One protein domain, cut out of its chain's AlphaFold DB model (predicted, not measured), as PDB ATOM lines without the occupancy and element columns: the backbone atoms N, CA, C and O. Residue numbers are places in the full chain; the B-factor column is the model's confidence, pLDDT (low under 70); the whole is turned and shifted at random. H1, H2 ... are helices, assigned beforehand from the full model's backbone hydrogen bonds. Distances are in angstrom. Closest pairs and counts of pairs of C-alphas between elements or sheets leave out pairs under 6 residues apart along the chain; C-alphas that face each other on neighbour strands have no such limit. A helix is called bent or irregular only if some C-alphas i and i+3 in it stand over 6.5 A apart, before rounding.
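Overview. This is residues 628 to 742 of the 945 residues of the protein "RING-type E3 ubiquitin transferase" of Raphidocelis subcapitata (UniProt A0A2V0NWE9). Three helices, H4, H5 and H8, stand side by side in a triangle, with H3 packed on H5 and H2 alongside H3 on its far side; H1 and H2 make a V, H1's last residues meeting the first turns of H2, and the short H6 and H7 lie at the end of the body away from the start of H1. The printed part has 115 residues with eight named helices, H1 to H8 in order along the chain, and no named strand. The class is all helix. The whole is compact, with a radius of gyration of the C-alphas of 13.3 A and spans of 38 by 33 by 26 A.

Along the chain. H2, the longest helix, runs over residues 648 to 663, 22.7 A from first to last C-alpha, beginning at C-alpha 648 (-11.169, -30.913, -38.774). Before it, H1 holds residues 629 to 643, 20.9 A, beginning at C-alpha 629 (-31.062, -46.654, -46.824). After it come H3, residues 668 to 677, H4, residues 681 to 689, and H5, residues 694 to 708, 20.8 A. H6, residues 711 to 714, and H7, residues 716 to 722, are short. H8, residues 726 to 738, 18.6 A, ends at C-alpha 738 (-43.802, -30.504, -43.250). H4 and H7 are irregular: C-alphas 682 and 685 are 7.1 A apart, and C-alphas 718 and 721 are 9.6 A apart.

Arrangement. H2 touches H3 with residues 654 to 661 alone, as a helical hairpin at a shallow tilt of 8 degrees; the closest C-alphas, of Phe 661 and Tyr 671, are 6.9 A apart. H3 touches H5 at a steep tilt of 49 degrees, closest at the C-alphas of Ala 668 and Leu 700, 4.9 A. H4, the hub, touches H5 as a hairpin at 23 degrees, a shallow tilt, closest at the C-alphas of Ala 688 and Arg 697, 4.8 A. H4 and H8 touch and run the same way at a shallow tilt of 10 degrees, closest at the C-alphas of Glu 689 and Ala 736, 4.9 A. H5 and H8 touch and run opposite ways at a shallow tilt of 12 degrees, closest at the C-alphas of Leu 708 and Pro 726, 5.6 A. H1 and H4 only just touch, with 3 pairs of C-alphas within 8 A, closest at Leu 638 and Gln 686, 7.7 A. H6 is close to but not clearly touching H5, at the C-alphas of Phe 707 and Ala 713, 6.4 A; H7 is likewise close to H4, at Leu 681 and Gly 722, 5.9 A. Helix packing is mostly aligned: 6 of 7 touching pairs are at a shallow tilt. Every O i to N i+4 pair is within hydrogen-bond range in H2, H3 and H5; in H1 it is 10 of 11, in H4 3 of 5, in H8 8 of 9, and in H7 1 of 3, beside 2 of 4 O i to N i+3 pairs, while H6 is too short for such a pair.

Size, cuts and confidence. The two C-alphas farthest apart, of Glu 629 and Ser 711, are 39.9 A apart. The printed part has no cut, and its seven links between helices are tight. The mean pLDDT of the printed part is 85.6; residues 721 to 722 are under 70.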
ATOM      1  N   SER A 628     -33.521 -46.176 -42.570       89.19
ATOM      2  CA  SER A 628     -33.666 -46.559 -43.979       89.19
ATOM      3  C   SER A 628     -32.417 -46.238 -44.821       89.19
ATOM      4  O   SER A 628     -31.565 -45.447 -44.403       89.19
ATOM      5  N   GLU A 629     -32.255 -46.868 -45.988       85.94
ATOM      6  CA  GLU A 629     -31.062 -46.654 -46.824       85.94
ATOM      7  C   GLU A 629     -31.090 -45.294 -47.532       85.94
ATOM      8  O   GLU A 629     -30.045 -44.644 -47.637       85.94
ATOM      9  N   GLU A 630     -32.274 -44.794 -47.908       86.56
ATOM     10  CA  GLU A 630     -32.451 -43.422 -48.398       86.56
ATOM     11  C   GLU A 630     -32.050 -42.406 -47.311       86.56
ATOM     12  O   GLU A 630     -31.288 -41.470 -47.568       86.56
ATOM     13  N   LEU A 631     -32.451 -42.637 -46.053       86.38
ATOM     14  CA  LEU A 631     -32.101 -41.762 -44.929       86.38
ATOM     15  C   LEU A 631     -30.604 -41.848 -44.571       86.38
ATOM     16  O   LEU A 631     -29.994 -40.835 -44.222       86.38
ATOM     17  N   LYS A 632     -29.963 -43.014 -44.722       86.50
ATOM     18  CA  LYS A 632     -28.494 -43.154 -44.621       86.50
ATOM     19  C   LYS A 632     -27.756 -42.466 -45.772       86.50
ATOM     20  O   LYS A 632     -26.636 -41.995 -45.571       86.50
ATOM     21  N   ALA A 633     -28.317 -42.426 -46.980       86.62
ATOM     22  CA  ALA A 633     -27.740 -41.692 -48.107       86.62
ATOM     23  C   ALA A 633     -27.835 -40.172 -47.887       86.62
ATOM     24  O   ALA A 633     -26.815 -39.485 -47.945       86.62
ATOM     25  N   ALA A 634     -29.015 -39.666 -47.516       86.25
ATOM     26  CA  ALA A 634     -29.233 -38.253 -47.205       86.25
ATOM     27  C   ALA A 634     -28.328 -37.753 -46.062       86.25
ATOM     28  O   ALA A 634     -27.694 -36.705 -46.186       86.25
ATOM     29  N   ASN A 635     -28.190 -38.534 -44.982       89.38
ATOM     30  CA  ASN A 635     -27.290 -38.196 -43.874       89.38
ATOM     31  C   ASN A 635     -25.811 -38.150 -44.300       89.38
ATOM     32  O   ASN A 635     -25.096 -37.238 -43.890       89.38
ATOM     33  N   ARG A 636     -25.344 -39.074 -45.157       89.88
ATOM     34  CA  ARG A 636     -23.977 -39.022 -45.713       89.88
ATOM     35  C   ARG A 636     -23.751 -37.743 -46.525       89.88
ATOM     36  O   ARG A 636     -22.809 -37.011 -46.233       89.88
ATOM     37  N   ALA A 637     -24.664 -37.421 -47.441       89.88
ATOM     38  CA  ALA A 637     -24.579 -36.223 -48.281       89.88
ATOM     39  C   ALA A 637     -24.710 -34.899 -47.495       89.88
ATOM     40  O   ALA A 637     -24.216 -33.861 -47.937       89.88
ATOM     41  N   LEU A 638     -25.372 -34.890 -46.332       90.75
ATOM     42  CA  LEU A 638     -25.358 -33.739 -45.421       90.75
ATOM     43  C   LEU A 638     -24.021 -33.627 -44.673       90.75
ATOM     44  O   LEU A 638     -23.434 -32.549 -44.639       90.75
ATOM     45  N   ILE A 639     -23.499 -34.735 -44.137       90.38
ATOM     46  CA  ILE A 639     -22.212 -34.760 -43.424       90.38
ATOM     47  C   ILE A 639     -21.037 -34.380 -44.338       90.38
ATOM     48  O   ILE A 639     -20.119 -33.703 -43.886       90.38
ATOM     49  N   GLU A 640     -21.057 -34.754 -45.618       90.44
ATOM     50  CA  GLU A 640     -20.039 -34.325 -46.589       90.44
ATOM     51  C   GLU A 640     -20.082 -32.814 -46.859       90.44
ATOM     52  O   GLU A 640     -19.033 -32.176 -46.886       90.44
ATOM     53  N   ARG A 641     -21.275 -32.208 -46.936       88.88
ATOM     54  CA  ARG A 641     -21.412 -30.746 -47.066       88.88
ATOM     55  C   ARG A 641     -20.966 -29.998 -45.806       88.88
ATOM     56  O   ARG A 641     -20.293 -28.977 -45.918       88.88
ATOM     57  N   ILE A 642     -21.231 -30.546 -44.618       89.81
ATOM     58  CA  ILE A 642     -20.717 -30.009 -43.346       89.81
ATOM     59  C   ILE A 642     -19.179 -30.077 -43.315       89.81
ATOM     60  O   ILE A 642     -18.529 -29.087 -42.991       89.81
ATOM     61  N   LYS A 643     -18.578 -31.200 -43.735       88.94
ATOM     62  CA  LYS A 643     -17.114 -31.340 -43.880       88.94
ATOM     63  C   LYS A 643     -16.497 -30.404 -44.927       88.94
ATOM     64  O   LYS A 643     -15.318 -30.104 -44.816       88.94
ATOM     65  N   SER A 644     -17.245 -29.966 -45.943       87.25
ATOM     66  CA  SER A 644     -16.743 -28.979 -46.916       87.25
ATOM     67  C   SER A 644     -16.781 -27.532 -46.411       87.25
ATOM     68  O   SER A 644     -16.212 -26.657 -47.056       87.25
ATOM     69  N   GLN A 645     -17.454 -27.275 -45.284       84.38
ATOM     70  CA  GLN A 645     -17.597 -25.942 -44.684       84.38
ATOM     71  C   GLN A 645     -16.785 -25.771 -43.390       84.38
ATOM     72  O   GLN A 645     -16.442 -24.645 -43.041       84.38
ATOM     73  N   LEU A 646     -16.473 -26.864 -42.683       88.06
ATOM     74  CA  LEU A 646     -15.755 -26.864 -41.403       88.06
ATOM     75  C   LEU A 646     -14.361 -27.484 -41.533       88.06
ATOM     76  O   LEU A 646     -14.157 -28.448 -42.267       88.06
ATOM     77  N   ASP A 647     -13.426 -26.981 -40.731       87.88
ATOM     78  CA  ASP A 647     -12.128 -27.610 -40.509       87.88
ATOM     79  C   ASP A 647     -12.254 -28.901 -39.673       87.88
ATOM     80  O   ASP A 647     -13.306 -29.214 -39.106       87.88
ATOM     81  N   GLU A 648     -11.162 -29.657 -39.535       87.88
ATOM     82  CA  GLU A 648     -11.169 -30.913 -38.774       87.88
ATOM     83  C   GLU A 648     -11.551 -30.732 -37.294       87.88
ATOM     84  O   GLU A 648     -12.220 -31.602 -36.726       87.88
ATOM     85  N   ARG A 649     -11.180 -29.606 -36.663       87.19
ATOM     86  CA  ARG A 649     -11.486 -29.324 -35.249       87.19
ATOM     87  C   ARG A 649     -12.933 -28.868 -35.089       87.19
ATOM     88  O   ARG A 649     -13.628 -29.374 -34.204       87.19
ATOM     89  N   GLY A 650     -13.420 -27.995 -35.973       87.69
ATOM     90  CA  GLY A 650     -14.833 -27.633 -36.069       87.69
ATOM     91  C   GLY A 650     -15.723 -28.859 -36.287       87.69
ATOM     92  O   GLY A 650     -16.706 -29.046 -35.568       87.69
ATOM     93  N   PHE A 651     -15.349 -29.758 -37.204       91.56
ATOM     94  CA  PHE A 651     -16.101 -30.988 -37.468       91.56
ATOM     95  C   PHE A 651     -16.036 -32.001 -36.311       91.56
ATOM     96  O   PHE A 651     -17.020 -32.704 -36.060       91.56
ATOM     97  N   ALA A 652     -14.925 -32.077 -35.571       89.31
ATOM     98  CA  ALA A 652     -14.840 -32.882 -34.351       89.31
ATOM     99  C   ALA A 652     -15.813 -32.370 -33.271       89.31
ATOM    100  O   ALA A 652     -16.650 -33.141 -32.795       89.31
ATOM    101  N   ARG A 653     -15.779 -31.062 -32.970       90.38
ATOM    102  CA  ARG A 653     -16.693 -30.405 -32.017       90.38
ATOM    103  C   ARG A 653     -18.159 -30.551 -32.434       90.38
ATOM    104  O   ARG A 653     -19.003 -30.890 -31.607       90.38
ATOM    105  N   PHE A 654     -18.463 -30.354 -33.720       92.50
ATOM    106  CA  PHE A 654     -19.805 -30.565 -34.265       92.50
ATOM    107  C   PHE A 654     -20.296 -32.000 -34.034       92.50
ATOM    108  O   PHE A 654     -21.428 -32.201 -33.593       92.50
ATOM    109  N   ARG A 655     -19.453 -33.006 -34.307       91.25
ATOM    110  CA  ARG A 655     -19.804 -34.427 -34.156       91.25
ATOM    111  C   ARG A 655     -20.087 -34.796 -32.701       91.25
ATOM    112  O   ARG A 655     -21.062 -35.494 -32.436       91.25
ATOM    113  N   GLU A 656     -19.257 -34.322 -31.777       91.06
ATOM    114  CA  GLU A 656     -19.417 -34.552 -30.339       91.06
ATOM    115  C   GLU A 656     -20.725 -33.947 -29.813       91.06
ATOM    116  O   GLU A 656     -21.550 -34.654 -29.234       91.06
ATOM    117  N   GLN A 657     -20.967 -32.663 -30.085       89.75
ATOM    118  CA  GLN A 657     -22.149 -31.968 -29.572       89.75
ATOM    119  C   GLN A 657     -23.441 -32.414 -30.282       89.75
ATOM    120  O   GLN A 657     -24.486 -32.502 -29.638       89.75
ATOM    121  N   SER A 658     -23.368 -32.837 -31.552       89.44
ATOM    122  CA  SER A 658     -24.469 -33.547 -32.228       89.44
ATOM    123  C   SER A 658     -24.790 -34.884 -31.557       89.44
ATOM    124  O   SER A 658     -25.960 -35.232 -31.417       89.44
ATOM    125  N   ALA A 659     -23.781 -35.637 -31.103       87.50
ATOM    126  CA  ALA A 659     -24.013 -36.870 -30.358       87.50
ATOM    127  C   ALA A 659     -24.654 -36.593 -28.986       87.50
ATOM    128  O   ALA A 659     -25.539 -37.342 -28.579       87.50
ATOM    129  N   SER A 660     -24.275 -35.507 -28.305       88.00
ATOM    130  CA  SER A 660     -24.908 -35.060 -27.053       88.00
ATOM    131  C   SER A 660     -26.372 -34.647 -27.248       88.00
ATOM    132  O   SER A 660     -27.239 -35.153 -26.538       88.00
ATOM    133  N   PHE A 661     -26.683 -33.846 -28.272       89.19
ATOM    134  CA  PHE A 661     -28.065 -33.522 -28.662       89.19
ATOM    135  C   PHE A 661     -28.884 -34.786 -28.999       89.19
ATOM    136  O   PHE A 661     -30.042 -34.920 -28.601       89.19
ATOM    137  N   MET A 662     -28.268 -35.771 -29.662       85.31
ATOM    138  CA  MET A 662     -28.917 -37.045 -29.995       85.31
ATOM    139  C   MET A 662     -29.064 -38.022 -28.815       85.31
ATOM    140  O   MET A 662     -29.915 -38.913 -28.889       85.31
ATOM    141  N   ARG A 663     -28.325 -37.846 -27.713       84.00
ATOM    142  CA  ARG A 663     -28.610 -38.519 -26.429       84.00
ATOM    143  C   ARG A 663     -29.672 -37.768 -25.620       84.00
ATOM    144  O   ARG A 663     -30.536 -38.409 -25.030       84.00
ATOM    145  N   GLY A 664     -29.693 -36.439 -25.711       84.44
ATOM    146  CA  GLY A 664     -30.564 -35.548 -24.935       84.44
ATOM    147  C   GLY A 664     -29.820 -34.741 -23.867       84.44
ATOM    148  O   GLY A 664     -30.464 -34.057 -23.082       84.44
ATOM    149  N   ASP A 665     -28.485 -34.792 -23.854       85.62
ATOM    150  CA  ASP A 665     -27.631 -34.125 -22.858       85.62
ATOM    151  C   ASP A 665     -27.479 -32.608 -23.105       85.62
ATOM    152  O   ASP A 665     -26.795 -31.922 -22.349       85.62
ATOM    153  N   LEU A 666     -28.022 -32.096 -24.215       87.88
ATOM    154  CA  LEU A 666     -27.782 -30.748 -24.737       87.88
ATOM    155  C   LEU A 666     -29.058 -30.221 -25.412       87.88
ATOM    156  O   LEU A 666     -29.722 -30.964 -26.143       87.88
ATOM    157  N   GLY A 667     -29.428 -28.965 -25.146       89.94
ATOM    158  CA  GLY A 667     -30.708 -28.387 -25.546       89.94
ATOM    159  C   GLY A 667     -30.780 -27.972 -27.016       89.94
ATOM    160  O   GLY A 667     -29.777 -27.770 -27.697       89.94
ATOM    161  N   ALA A 668     -32.004 -27.806 -27.526       89.31
ATOM    162  CA  ALA A 668     -32.224 -27.386 -28.913       89.31
ATOM    163  C   ALA A 668     -31.772 -25.938 -29.196       89.31
ATOM    164  O   ALA A 668     -31.406 -25.637 -30.330       89.31
ATOM    165  N   GLY A 669     -31.766 -25.073 -28.172       88.31
ATOM    166  CA  GLY A 669     -31.160 -23.739 -28.238       88.31
ATOM    167  C   GLY A 669     -29.637 -23.824 -28.325       88.31
ATOM    168  O   GLY A 669     -29.060 -23.360 -29.299       88.31
ATOM    169  N   ASP A 670     -28.997 -24.524 -27.383       88.75
ATOM    170  CA  ASP A 670     -27.534 -24.687 -27.341       88.75
ATOM    171  C   ASP A 670     -26.978 -25.316 -28.634       88.75
ATOM    172  O   ASP A 670     -25.923 -24.923 -29.136       88.75
ATOM    173  N   TYR A 671     -27.707 -26.281 -29.211       91.38
ATOM    174  CA  TYR A 671     -27.349 -26.911 -30.484       91.38
ATOM    175  C   TYR A 671     -27.517 -25.964 -31.683       91.38
ATOM    176  O   TYR A 671     -26.741 -26.027 -32.641       91.38
ATOM    177  N   HIS A 672     -28.506 -25.067 -31.635       91.31
ATOM    178  CA  HIS A 672     -28.679 -24.016 -32.636       91.31
ATOM    179  C   HIS A 672     -27.566 -22.964 -32.540       91.31
ATOM    180  O   HIS A 672     -26.923 -22.695 -33.556       91.31
ATOM    181  N   ASP A 673     -27.256 -22.448 -31.347       89.19
ATOM    182  CA  ASP A 673     -26.163 -21.485 -31.146       89.19
ATOM    183  C   ASP A 673     -24.796 -22.082 -31.527       89.19
ATOM    184  O   ASP A 673     -23.965 -21.391 -32.125       89.19
ATOM    185  N   LEU A 674     -24.570 -23.385 -31.296       89.00
ATOM    186  CA  LEU A 674     -23.416 -24.090 -31.862       89.00
ATOM    187  C   LEU A 674     -23.413 -24.010 -33.392       89.00
ATOM    188  O   LEU A 674     -22.399 -23.625 -33.976       89.00
ATOM    189  N   ALA A 675     -24.515 -24.385 -34.045       88.25
ATOM    190  CA  ALA A 675     -24.608 -24.377 -35.501       88.25
ATOM    191  C   ALA A 675     -24.395 -22.966 -36.080       88.25
ATOM    192  O   ALA A 675     -23.704 -22.828 -37.087       88.25
ATOM    193  N   VAL A 676     -24.887 -21.918 -35.410       88.31
ATOM    194  CA  VAL A 676     -24.582 -20.513 -35.732       88.31
ATOM    195  C   VAL A 676     -23.086 -20.226 -35.581       88.31
ATOM    196  O   VAL A 676     -22.473 -19.714 -36.513       88.31
ATOM    197  N   SER A 677     -22.473 -20.605 -34.454       87.12
ATOM    198  CA  SER A 677     -21.042 -20.372 -34.181       87.12
ATOM    199  C   SER A 677     -20.089 -21.082 -35.154       87.12
ATOM    200  O   SER A 677     -18.943 -20.667 -35.305       87.12
ATOM    201  N   LEU A 678     -20.566 -22.137 -35.821       87.00
ATOM    202  CA  LEU A 678     -19.839 -22.907 -36.831       87.00
ATOM    203  C   LEU A 678     -20.216 -22.519 -38.276       87.00
ATOM    204  O   LEU A 678     -19.782 -23.182 -39.211       87.00
ATOM    205  N   GLY A 679     -21.046 -21.488 -38.482       85.75
ATOM    206  CA  GLY A 679     -21.489 -21.057 -39.816       85.75
ATOM    207  C   GLY A 679     -22.485 -22.002 -40.510       85.75
ATOM    208  O   GLY A 679     -22.816 -21.804 -41.676       85.75
ATOM    209  N   LEU A 680     -23.009 -23.007 -39.803       87.56
ATOM    210  CA  LEU A 680     -23.902 -24.051 -40.324       87.56
ATOM    211  C   LEU A 680     -25.375 -23.622 -40.443       87.56
ATOM    212  O   LEU A 680     -26.232 -24.461 -40.736       87.56
ATOM    213  N   LEU A 681     -25.690 -22.335 -40.255       86.31
ATOM    214  CA  LEU A 681     -27.044 -21.776 -40.369       86.31
ATOM    215  C   LEU A 681     -27.816 -22.226 -41.639       86.31
ATOM    216  O   LEU A 681     -28.982 -22.599 -41.478       86.31
ATOM    217  N   PRO A 682     -27.220 -22.321 -42.856       86.19
ATOM    218  CA  PRO A 682     -27.927 -22.796 -44.057       86.19
ATOM    219  C   PRO A 682     -28.337 -24.278 -44.001       86.19
ATOM    220  O   PRO A 682     -29.195 -24.729 -44.762       86.19
ATOM    221  N   LEU A 683     -27.699 -25.063 -43.127       88.81
ATOM    222  CA  LEU A 683     -27.880 -26.510 -43.015       88.81
ATOM    223  C   LEU A 683     -28.756 -26.918 -41.822       88.81
ATOM    224  O   LEU A 683     -29.188 -28.069 -41.773       88.81
ATOM    225  N   VAL A 684     -29.104 -26.001 -40.907       89.38
ATOM    226  CA  VAL A 684     -29.958 -26.298 -39.735       89.38
ATOM    227  C   VAL A 684     -31.328 -26.856 -40.140       89.38
ATOM    228  O   VAL A 684     -31.791 -27.824 -39.539       89.38
ATOM    229  N   ALA A 685     -31.950 -26.322 -41.196       87.69
ATOM    230  CA  ALA A 685     -33.219 -26.851 -41.703       87.69
ATOM    231  C   ALA A 685     -33.100 -28.325 -42.151       87.69
ATOM    232  O   ALA A 685     -33.986 -29.124 -41.867       87.69
ATOM    233  N   GLN A 686     -31.979 -28.709 -42.773       87.69
ATOM    234  CA  GLN A 686     -31.718 -30.087 -43.215       87.69
ATOM    235  C   GLN A 686     -31.322 -31.007 -42.048       87.69
ATOM    236  O   GLN A 686     -31.735 -32.165 -42.015       87.69
ATOM    237  N   LEU A 687     -30.585 -30.494 -41.054       89.69
ATOM    238  CA  LEU A 687     -30.312 -31.203 -39.796       89.69
ATOM    239  C   LEU A 687     -31.612 -31.528 -39.042       89.69
ATOM    240  O   LEU A 687     -31.748 -32.620 -38.495       89.69
ATOM    241  N   ALA A 688     -32.589 -30.619 -39.065       87.94
ATOM    242  CA  ALA A 688     -33.919 -30.860 -38.518       87.94
ATOM    243  C   ALA A 688     -34.760 -31.823 -39.384       87.94
ATOM    244  O   ALA A 688     -35.409 -32.712 -38.837       87.94
ATOM    245  N   GLU A 689     -34.730 -31.697 -40.718       88.00
ATOM    246  CA  GLU A 689     -35.472 -32.565 -41.656       88.00
ATOM    247  C   GLU A 689     -35.061 -34.046 -41.504       88.00
ATOM    248  O   GLU A 689     -35.922 -34.928 -41.441       88.00
ATOM    249  N   LEU A 690     -33.756 -34.317 -41.349       87.31
ATOM    250  CA  LEU A 690     -33.196 -35.663 -41.150       87.31
ATOM    251  C   LEU A 690     -33.188 -36.142 -39.684       87.31
ATOM    252  O   LEU A 690     -32.823 -37.292 -39.427       87.31
ATOM    253  N   CYS A 691     -33.598 -35.309 -38.722       85.81
ATOM    254  CA  CYS A 691     -33.686 -35.713 -37.318       85.81
ATOM    255  C   CYS A 691     -34.814 -36.757 -37.136       85.81
ATOM    256  O   CYS A 691     -35.945 -36.501 -37.574       85.81
ATOM    257  N   PRO A 692     -34.539 -37.923 -36.509       78.94
ATOM    258  CA  PRO A 692     -35.514 -39.010 -36.363       78.94
ATOM    259  C   PRO A 692     -36.565 -38.747 -35.275       78.94
ATOM    260  O   PRO A 692     -37.639 -39.341 -35.309       78.94
ATOM    261  N   GLU A 693     -36.256 -37.872 -34.315       81.56
ATOM    262  CA  GLU A 693     -37.078 -37.615 -33.133       81.56
ATOM    263  C   GLU A 693     -37.935 -36.350 -33.342       81.56
ATOM    264  O   GLU A 693     -37.367 -35.251 -33.398       81.56
ATOM    265  N   PRO A 694     -39.276 -36.452 -33.473       81.44
ATOM    266  CA  PRO A 694     -40.143 -35.306 -33.761       81.44
ATOM    267  C   PRO A 694     -39.992 -34.160 -32.756       81.44
ATOM    268  O   PRO A 694     -39.828 -33.017 -33.178       81.44
ATOM    269  N   ALA A 695     -39.936 -34.452 -31.451       84.56
ATOM    270  CA  ALA A 695     -39.828 -33.416 -30.422       84.56
ATOM    271  C   ALA A 695     -38.519 -32.604 -30.532       84.56
ATOM    272  O   ALA A 695     -38.510 -31.388 -30.339       84.56
ATOM    273  N   ARG A 696     -37.408 -33.258 -30.904       85.38
ATOM    274  CA  ARG A 696     -36.107 -32.594 -31.103       85.38
ATOM    275  C   ARG A 696     -36.059 -31.799 -32.405       85.38
ATOM    276  O   ARG A 696     -35.514 -30.697 -32.415       85.38
ATOM    277  N   ARG A 697     -36.662 -32.318 -33.481       87.94
ATOM    278  CA  ARG A 697     -36.860 -31.586 -34.743       87.94
ATOM    279  C   ARG A 697     -37.661 -30.305 -34.517       87.94
ATOM    280  O   ARG A 697     -37.263 -29.247 -34.993       87.94
ATOM    281  N   GLU A 698     -38.769 -30.396 -33.790       86.62
ATOM    282  CA  GLU A 698     -39.647 -29.259 -33.501       86.62
ATOM    283  C   GLU A 698     -38.957 -28.232 -32.598       86.62
ATOM    284  O   GLU A 698     -38.966 -27.048 -32.929       86.62
ATOM    285  N   GLY A 699     -38.253 -28.670 -31.547       88.00
ATOM    286  CA  GLY A 699     -37.426 -27.790 -30.716       88.00
ATOM    287  C   GLY A 699     -36.327 -27.061 -31.501       88.00
ATOM    288  O   GLY A 699     -36.146 -25.857 -31.329       88.00
ATOM    289  N   LEU A 700     -35.625 -27.754 -32.406       90.19
ATOM    290  CA  LEU A 700     -34.564 -27.156 -33.227       90.19
ATOM    291  C   LEU A 700     -35.119 -26.167 -34.265       90.19
ATOM    292  O   LEU A 700     -34.539 -25.103 -34.477       90.19
ATOM    293  N   LEU A 701     -36.267 -26.472 -34.881       89.06
ATOM    294  CA  LEU A 701     -36.949 -25.545 -35.790       89.06
ATOM    295  C   LEU A 701     -37.549 -24.342 -35.047       89.06
ATOM    296  O   LEU A 701     -37.559 -23.246 -35.602       89.06
ATOM    297  N   ALA A 702     -38.005 -24.512 -33.804       89.62
ATOM    298  CA  ALA A 702     -38.460 -23.414 -32.955       89.62
ATOM    299  C   ALA A 702     -37.300 -22.475 -32.580       89.62
ATOM    300  O   ALA A 702     -37.411 -21.271 -32.807       89.62
ATOM    301  N   ALA A 703     -36.168 -23.017 -32.113       89.56
ATOM    302  CA  ALA A 703     -34.952 -22.243 -31.845       89.56
ATOM    303  C   ALA A 703     -34.463 -21.498 -33.101       89.56
ATOM    304  O   ALA A 703     -34.196 -20.298 -33.053       89.56
ATOM    305  N   HIS A 704     -34.449 -22.172 -34.255       89.81
ATOM    306  CA  HIS A 704     -34.053 -21.563 -35.523       89.81
ATOM    307  C   HIS A 704     -34.987 -20.423 -35.955       89.81
ATOM    308  O   HIS A 704     -34.507 -19.359 -36.333       89.81
ATOM    309  N   ARG A 705     -36.312 -20.591 -35.843       89.12
ATOM    310  CA  ARG A 705     -37.283 -19.520 -36.141       89.12
ATOM    311  C   ARG A 705     -37.174 -18.346 -35.165       89.12
ATOM    312  O   ARG A 705     -37.259 -17.205 -35.604       89.12
ATOM    313  N   ALA A 706     -36.945 -18.607 -33.876       88.69
ATOM    314  CA  ALA A 706     -36.736 -17.565 -32.872       88.69
ATOM    315  C   ALA A 706     -35.465 -16.745 -33.156       88.69
ATOM    316  O   ALA A 706     -35.506 -15.517 -33.118       88.69
ATOM    317  N   PHE A 707     -34.362 -17.404 -33.529       87.94
ATOM    318  CA  PHE A 707     -33.136 -16.721 -33.948       87.94
ATOM    319  C   PHE A 707     -33.342 -15.875 -35.210       87.94
ATOM    320  O   PHE A 707     -32.910 -14.726 -35.241       87.94
ATOM    321  N   LEU A 708     -34.028 -16.406 -36.230       85.50
ATOM    322  CA  LEU A 708     -34.311 -15.681 -37.476       85.50
ATOM    323  C   LEU A 708     -35.233 -14.464 -37.289       85.50
ATOM    324  O   LEU A 708     -35.231 -13.584 -38.142       85.50
ATOM    325  N   GLY A 709     -35.984 -14.393 -36.185       83.00
ATOM    326  CA  GLY A 709     -36.732 -13.202 -35.765       83.00
ATOM    327  C   GLY A 709     -35.933 -12.208 -34.909       83.00
ATOM    328  O   GLY A 709     -36.507 -11.237 -34.423       83.00
ATOM    329  N   SER A 710     -34.635 -12.441 -34.681       85.38
ATOM    330  CA  SER A 710     -33.759 -11.555 -33.900       85.38
ATOM    331  C   SER A 710     -32.889 -10.671 -34.801       85.38
ATOM    332  O   SER A 710     -32.475 -11.097 -35.879       85.38
ATOM    333  N   SER A 711     -32.534  -9.462 -34.337       79.50
ATOM    334  CA  SER A 711     -31.678  -8.524 -35.096       79.50
ATOM    335  C   SER A 711     -30.383  -9.179 -35.598       79.50
ATOM    336  O   SER A 711     -30.018  -9.019 -36.759       79.50
ATOM    337  N   ARG A 712     -29.764 -10.025 -34.758       77.56
ATOM    338  CA  ARG A 712     -28.515 -10.754 -35.036       77.56
ATOM    339  C   ARG A 712     -28.587 -11.665 -36.271       77.56
ATOM    340  O   ARG A 712     -27.544 -12.014 -36.813       77.56
ATOM    341  N   ALA A 713     -29.781 -12.054 -36.732       76.00
ATOM    342  CA  ALA A 713     -29.958 -12.811 -37.973       76.00
ATOM    343  C   ALA A 713     -29.973 -11.935 -39.240       76.00
ATOM    344  O   ALA A 713     -29.677 -12.431 -40.327       76.00
ATOM    345  N   HIS A 714     -30.281 -10.642 -39.119       78.50
ATOM    346  CA  HIS A 714     -30.204  -9.681 -40.225       78.50
ATOM    347  C   HIS A 714     -28.773  -9.146 -40.423       78.50
ATOM    348  O   HIS A 714     -28.414  -8.742 -41.530       78.50
ATOM    349  N   ASP A 715     -27.933  -9.212 -39.386       80.44
ATOM    350  CA  ASP A 715     -26.543  -8.748 -39.388       80.44
ATOM    351  C   ASP A 715     -25.606  -9.677 -40.189       80.44
ATOM    352  O   ASP A 715     -24.816 -10.445 -39.635       80.44
ATOM    353  N   ALA A 716     -25.640  -9.581 -41.522       75.81
ATOM    354  CA  ALA A 716     -24.788 -10.374 -42.418       75.81
ATOM    355  C   ALA A 716     -23.282 -10.272 -42.087       75.81
ATOM    356  O   ALA A 716     -22.549 -11.256 -42.196       75.81
ATOM    357  N   ALA A 717     -22.822  -9.111 -41.606       72.38
ATOM    358  CA  ALA A 717     -21.441  -8.905 -41.161       72.38
ATOM    359  C   ALA A 717     -21.066  -9.704 -39.893       72.38
ATOM    360  O   ALA A 717     -19.902 -10.051 -39.722       72.38
ATOM    361  N   ALA A 718     -22.034 -10.026 -39.026       73.06
ATOM    362  CA  ALA A 718     -21.817 -10.800 -37.801       73.06
ATOM    363  C   ALA A 718     -21.868 -12.325 -38.027       73.06
ATOM    364  O   ALA A 718     -21.407 -13.088 -37.177       73.06
ATOM    365  N   LEU A 719     -22.431 -12.773 -39.157       76.25
ATOM    366  CA  LEU A 719     -22.614 -14.189 -39.507       76.25
ATOM    367  C   LEU A 719     -21.741 -14.657 -40.685       76.25
ATOM    368  O   LEU A 719     -21.542 -15.860 -40.869       76.25
ATOM    369  N   GLY A 720     -21.169 -13.724 -41.452       74.81
ATOM    370  CA  GLY A 720     -20.137 -13.991 -42.451       74.81
ATOM    371  C   GLY A 720     -20.561 -15.010 -43.512       74.81
ATOM    372  O   GLY A 720     -21.673 -14.968 -44.033       74.81
ATOM    373  N   ALA A 721     -19.671 -15.956 -43.824       66.44
ATOM    374  CA  ALA A 721     -19.886 -16.966 -44.866       66.44
ATOM    375  C   ALA A 721     -21.042 -17.954 -44.584       66.44
ATOM    376  O   ALA A 721     -21.423 -18.704 -45.479       66.44
ATOM    377  N   GLY A 722     -21.597 -17.963 -43.364       68.94
ATOM    378  CA  GLY A 722     -22.773 -18.759 -42.998       68.94
ATOM    379  C   GLY A 722     -24.110 -18.020 -43.130       68.94
ATOM    380  O   GLY A 722     -25.147 -18.605 -42.822       68.94
ATOM    381  N   TRP A 723     -24.123 -16.743 -43.530       83.56
ATOM    382  CA  TRP A 723     -25.357 -15.956 -43.586       83.56
ATOM    383  C   TRP A 723     -26.314 -16.402 -44.706       83.56
ATOM    384  O   TRP A 723     -25.901 -16.777 -45.802       83.56
ATOM    385  N   VAL A 724     -27.619 -16.317 -44.427       79.62
ATOM    386  CA  VAL A 724     -28.718 -16.590 -45.363       79.62
ATOM    387  C   VAL A 724     -29.798 -15.529 -45.138       79.62
ATOM    388  O   VAL A 724     -30.088 -15.243 -43.973       79.62
ATOM    389  N   PRO A 725     -30.448 -14.985 -46.187       84.56
ATOM    390  CA  PRO A 725     -31.609 -14.116 -46.020       84.56
ATOM    391  C   PRO A 725     -32.669 -14.771 -45.116       84.56
ATOM    392  O   PRO A 725     -33.082 -15.903 -45.401       84.56
ATOM    393  N   PRO A 726     -33.130 -14.105 -44.038       82.06
ATOM    394  CA  PRO A 726     -33.955 -14.756 -43.023       82.06
ATOM    395  C   PRO A 726     -35.291 -15.270 -43.572       82.06
ATOM    396  O   PRO A 726     -35.742 -16.330 -43.154       82.06
ATOM    397  N   GLU A 727     -35.871 -14.615 -44.581       83.56
ATOM    398  CA  GLU A 727     -37.065 -15.097 -45.293       83.56
ATOM    399  C   GLU A 727     -36.848 -16.470 -45.955       83.56
ATOM    400  O   GLU A 727     -37.677 -17.372 -45.822       83.56
ATOM    401  N   ALA A 728     -35.704 -16.668 -46.619       83.25
ATOM    402  CA  ALA A 728     -35.361 -17.931 -47.272       83.25
ATOM    403  C   ALA A 728     -35.072 -19.040 -46.246       83.25
ATOM    404  O   ALA A 728     -35.476 -20.191 -46.439       83.25
ATOM    405  N   ALA A 729     -34.431 -18.694 -45.126       83.12
ATOM    406  CA  ALA A 729     -34.198 -19.620 -44.021       83.12
ATOM    407  C   ALA A 729     -35.510 -20.002 -43.298       83.12
ATOM    408  O   ALA A 729     -35.730 -21.178 -43.001       83.12
ATOM    409  N   LEU A 730     -36.437 -19.053 -43.106       84.25
ATOM    410  CA  LEU A 730     -37.787 -19.308 -42.588       84.25
ATOM    411  C   LEU A 730     -38.595 -20.207 -43.535       84.25
ATOM    412  O   LEU A 730     -39.225 -21.160 -43.072       84.25
ATOM    413  N   ALA A 731     -38.535 -19.974 -44.850       85.00
ATOM    414  CA  ALA A 731     -39.182 -20.826 -45.849       85.00
ATOM    415  C   ALA A 731     -38.626 -22.264 -45.830       85.00
ATOM    416  O   ALA A 731     -39.396 -23.230 -45.809       85.00
ATOM    417  N   ALA A 732     -37.300 -22.425 -45.739       84.81
ATOM    418  CA  ALA A 732     -36.656 -23.729 -45.580       84.81
ATOM    419  C   ALA A 732     -37.075 -24.427 -44.270       84.81
ATOM    420  O   ALA A 732     -37.414 -25.611 -44.279       84.81
ATOM    421  N   ALA A 733     -37.136 -23.693 -43.155       84.06
ATOM    422  CA  ALA A 733     -37.611 -24.194 -41.865       84.06
ATOM    423  C   ALA A 733     -39.126 -24.493 -41.841       84.06
ATOM    424  O   ALA A 733     -39.590 -25.283 -41.013       84.06
ATOM    425  N   GLY A 734     -39.916 -23.884 -42.727       83.56
ATOM    426  CA  GLY A 734     -41.306 -24.255 -42.998       83.56
ATOM    427  C   GLY A 734     -41.399 -25.595 -43.730       83.56
ATOM    428  O   GLY A 734     -42.072 -26.516 -43.267       83.56
ATOM    429  N   ALA A 735     -40.650 -25.741 -44.826       82.88
ATOM    430  CA  ALA A 735     -40.613 -26.966 -45.623       82.88
ATOM    431  C   ALA A 735     -40.089 -28.182 -44.830       82.88
ATOM    432  O   ALA A 735     -40.688 -29.257 -44.893       82.88
ATOM    433  N   ALA A 736     -39.034 -28.004 -44.027       82.88
ATOM    434  CA  ALA A 736     -38.463 -29.050 -43.172       82.88
ATOM    435  C   ALA A 736     -39.426 -29.533 -42.067       82.88
ATOM    436  O   ALA A 736     -39.383 -30.702 -41.683       82.88
ATOM    437  N   ALA A 737     -40.330 -28.669 -41.582       79.69
ATOM    438  CA  ALA A 737     -41.369 -29.071 -40.631       79.69
ATOM    439  C   ALA A 737     -42.401 -30.006 -41.285       79.69
ATOM    440  O   ALA A 737     -42.743 -31.045 -40.723       79.69
ATOM    441  N   ALA A 738     -42.858 -29.673 -42.498       76.56
ATOM    442  CA  ALA A 738     -43.802 -30.504 -43.250       76.56
ATOM    443  C   ALA A 738     -43.179 -31.836 -43.710       76.56
ATOM    444  O   ALA A 738     -43.841 -32.877 -43.710       76.56
ATOM    445  N   ARG A 739     -41.896 -31.814 -44.083       76.88
ATOM    446  CA  ARG A 739     -41.166 -32.960 -44.638       76.88
ATOM    447  C   ARG A 739     -40.199 -33.620 -43.657       76.88
ATOM    448  O   ARG A 739     -39.217 -34.187 -44.091       76.88
ATOM    449  N   GLY A 740     -40.458 -33.638 -42.351       80.12
ATOM    450  CA  GLY A 740     -39.581 -34.372 -41.423       80.12
ATOM    451  C   GLY A 740     -39.472 -35.880 -41.732       80.12
ATOM    452  O   GLY A 740     -40.421 -36.477 -42.253       80.12
ATOM    453  N   SER A 741     -38.341 -36.505 -41.376       86.06
ATOM    454  CA  SER A 741     -38.185 -37.972 -41.353       86.06
ATOM    455  C   SER A 741     -39.212 -38.643 -40.419       86.06
ATOM    456  O   SER A 741     -39.740 -37.997 -39.500       86.06
ATOM    457  N   TRP A 742     -39.557 -39.915 -40.665       86.62
ATOM    458  CA  TRP A 742     -40.704 -40.547 -39.994       86.62
ATOM    459  C   TRP A 742     -40.526 -42.040 -39.675       86.62
ATOM    460  O   TRP A 742     -40.198 -42.859 -40.535       86.62
TER     461      TRP A 742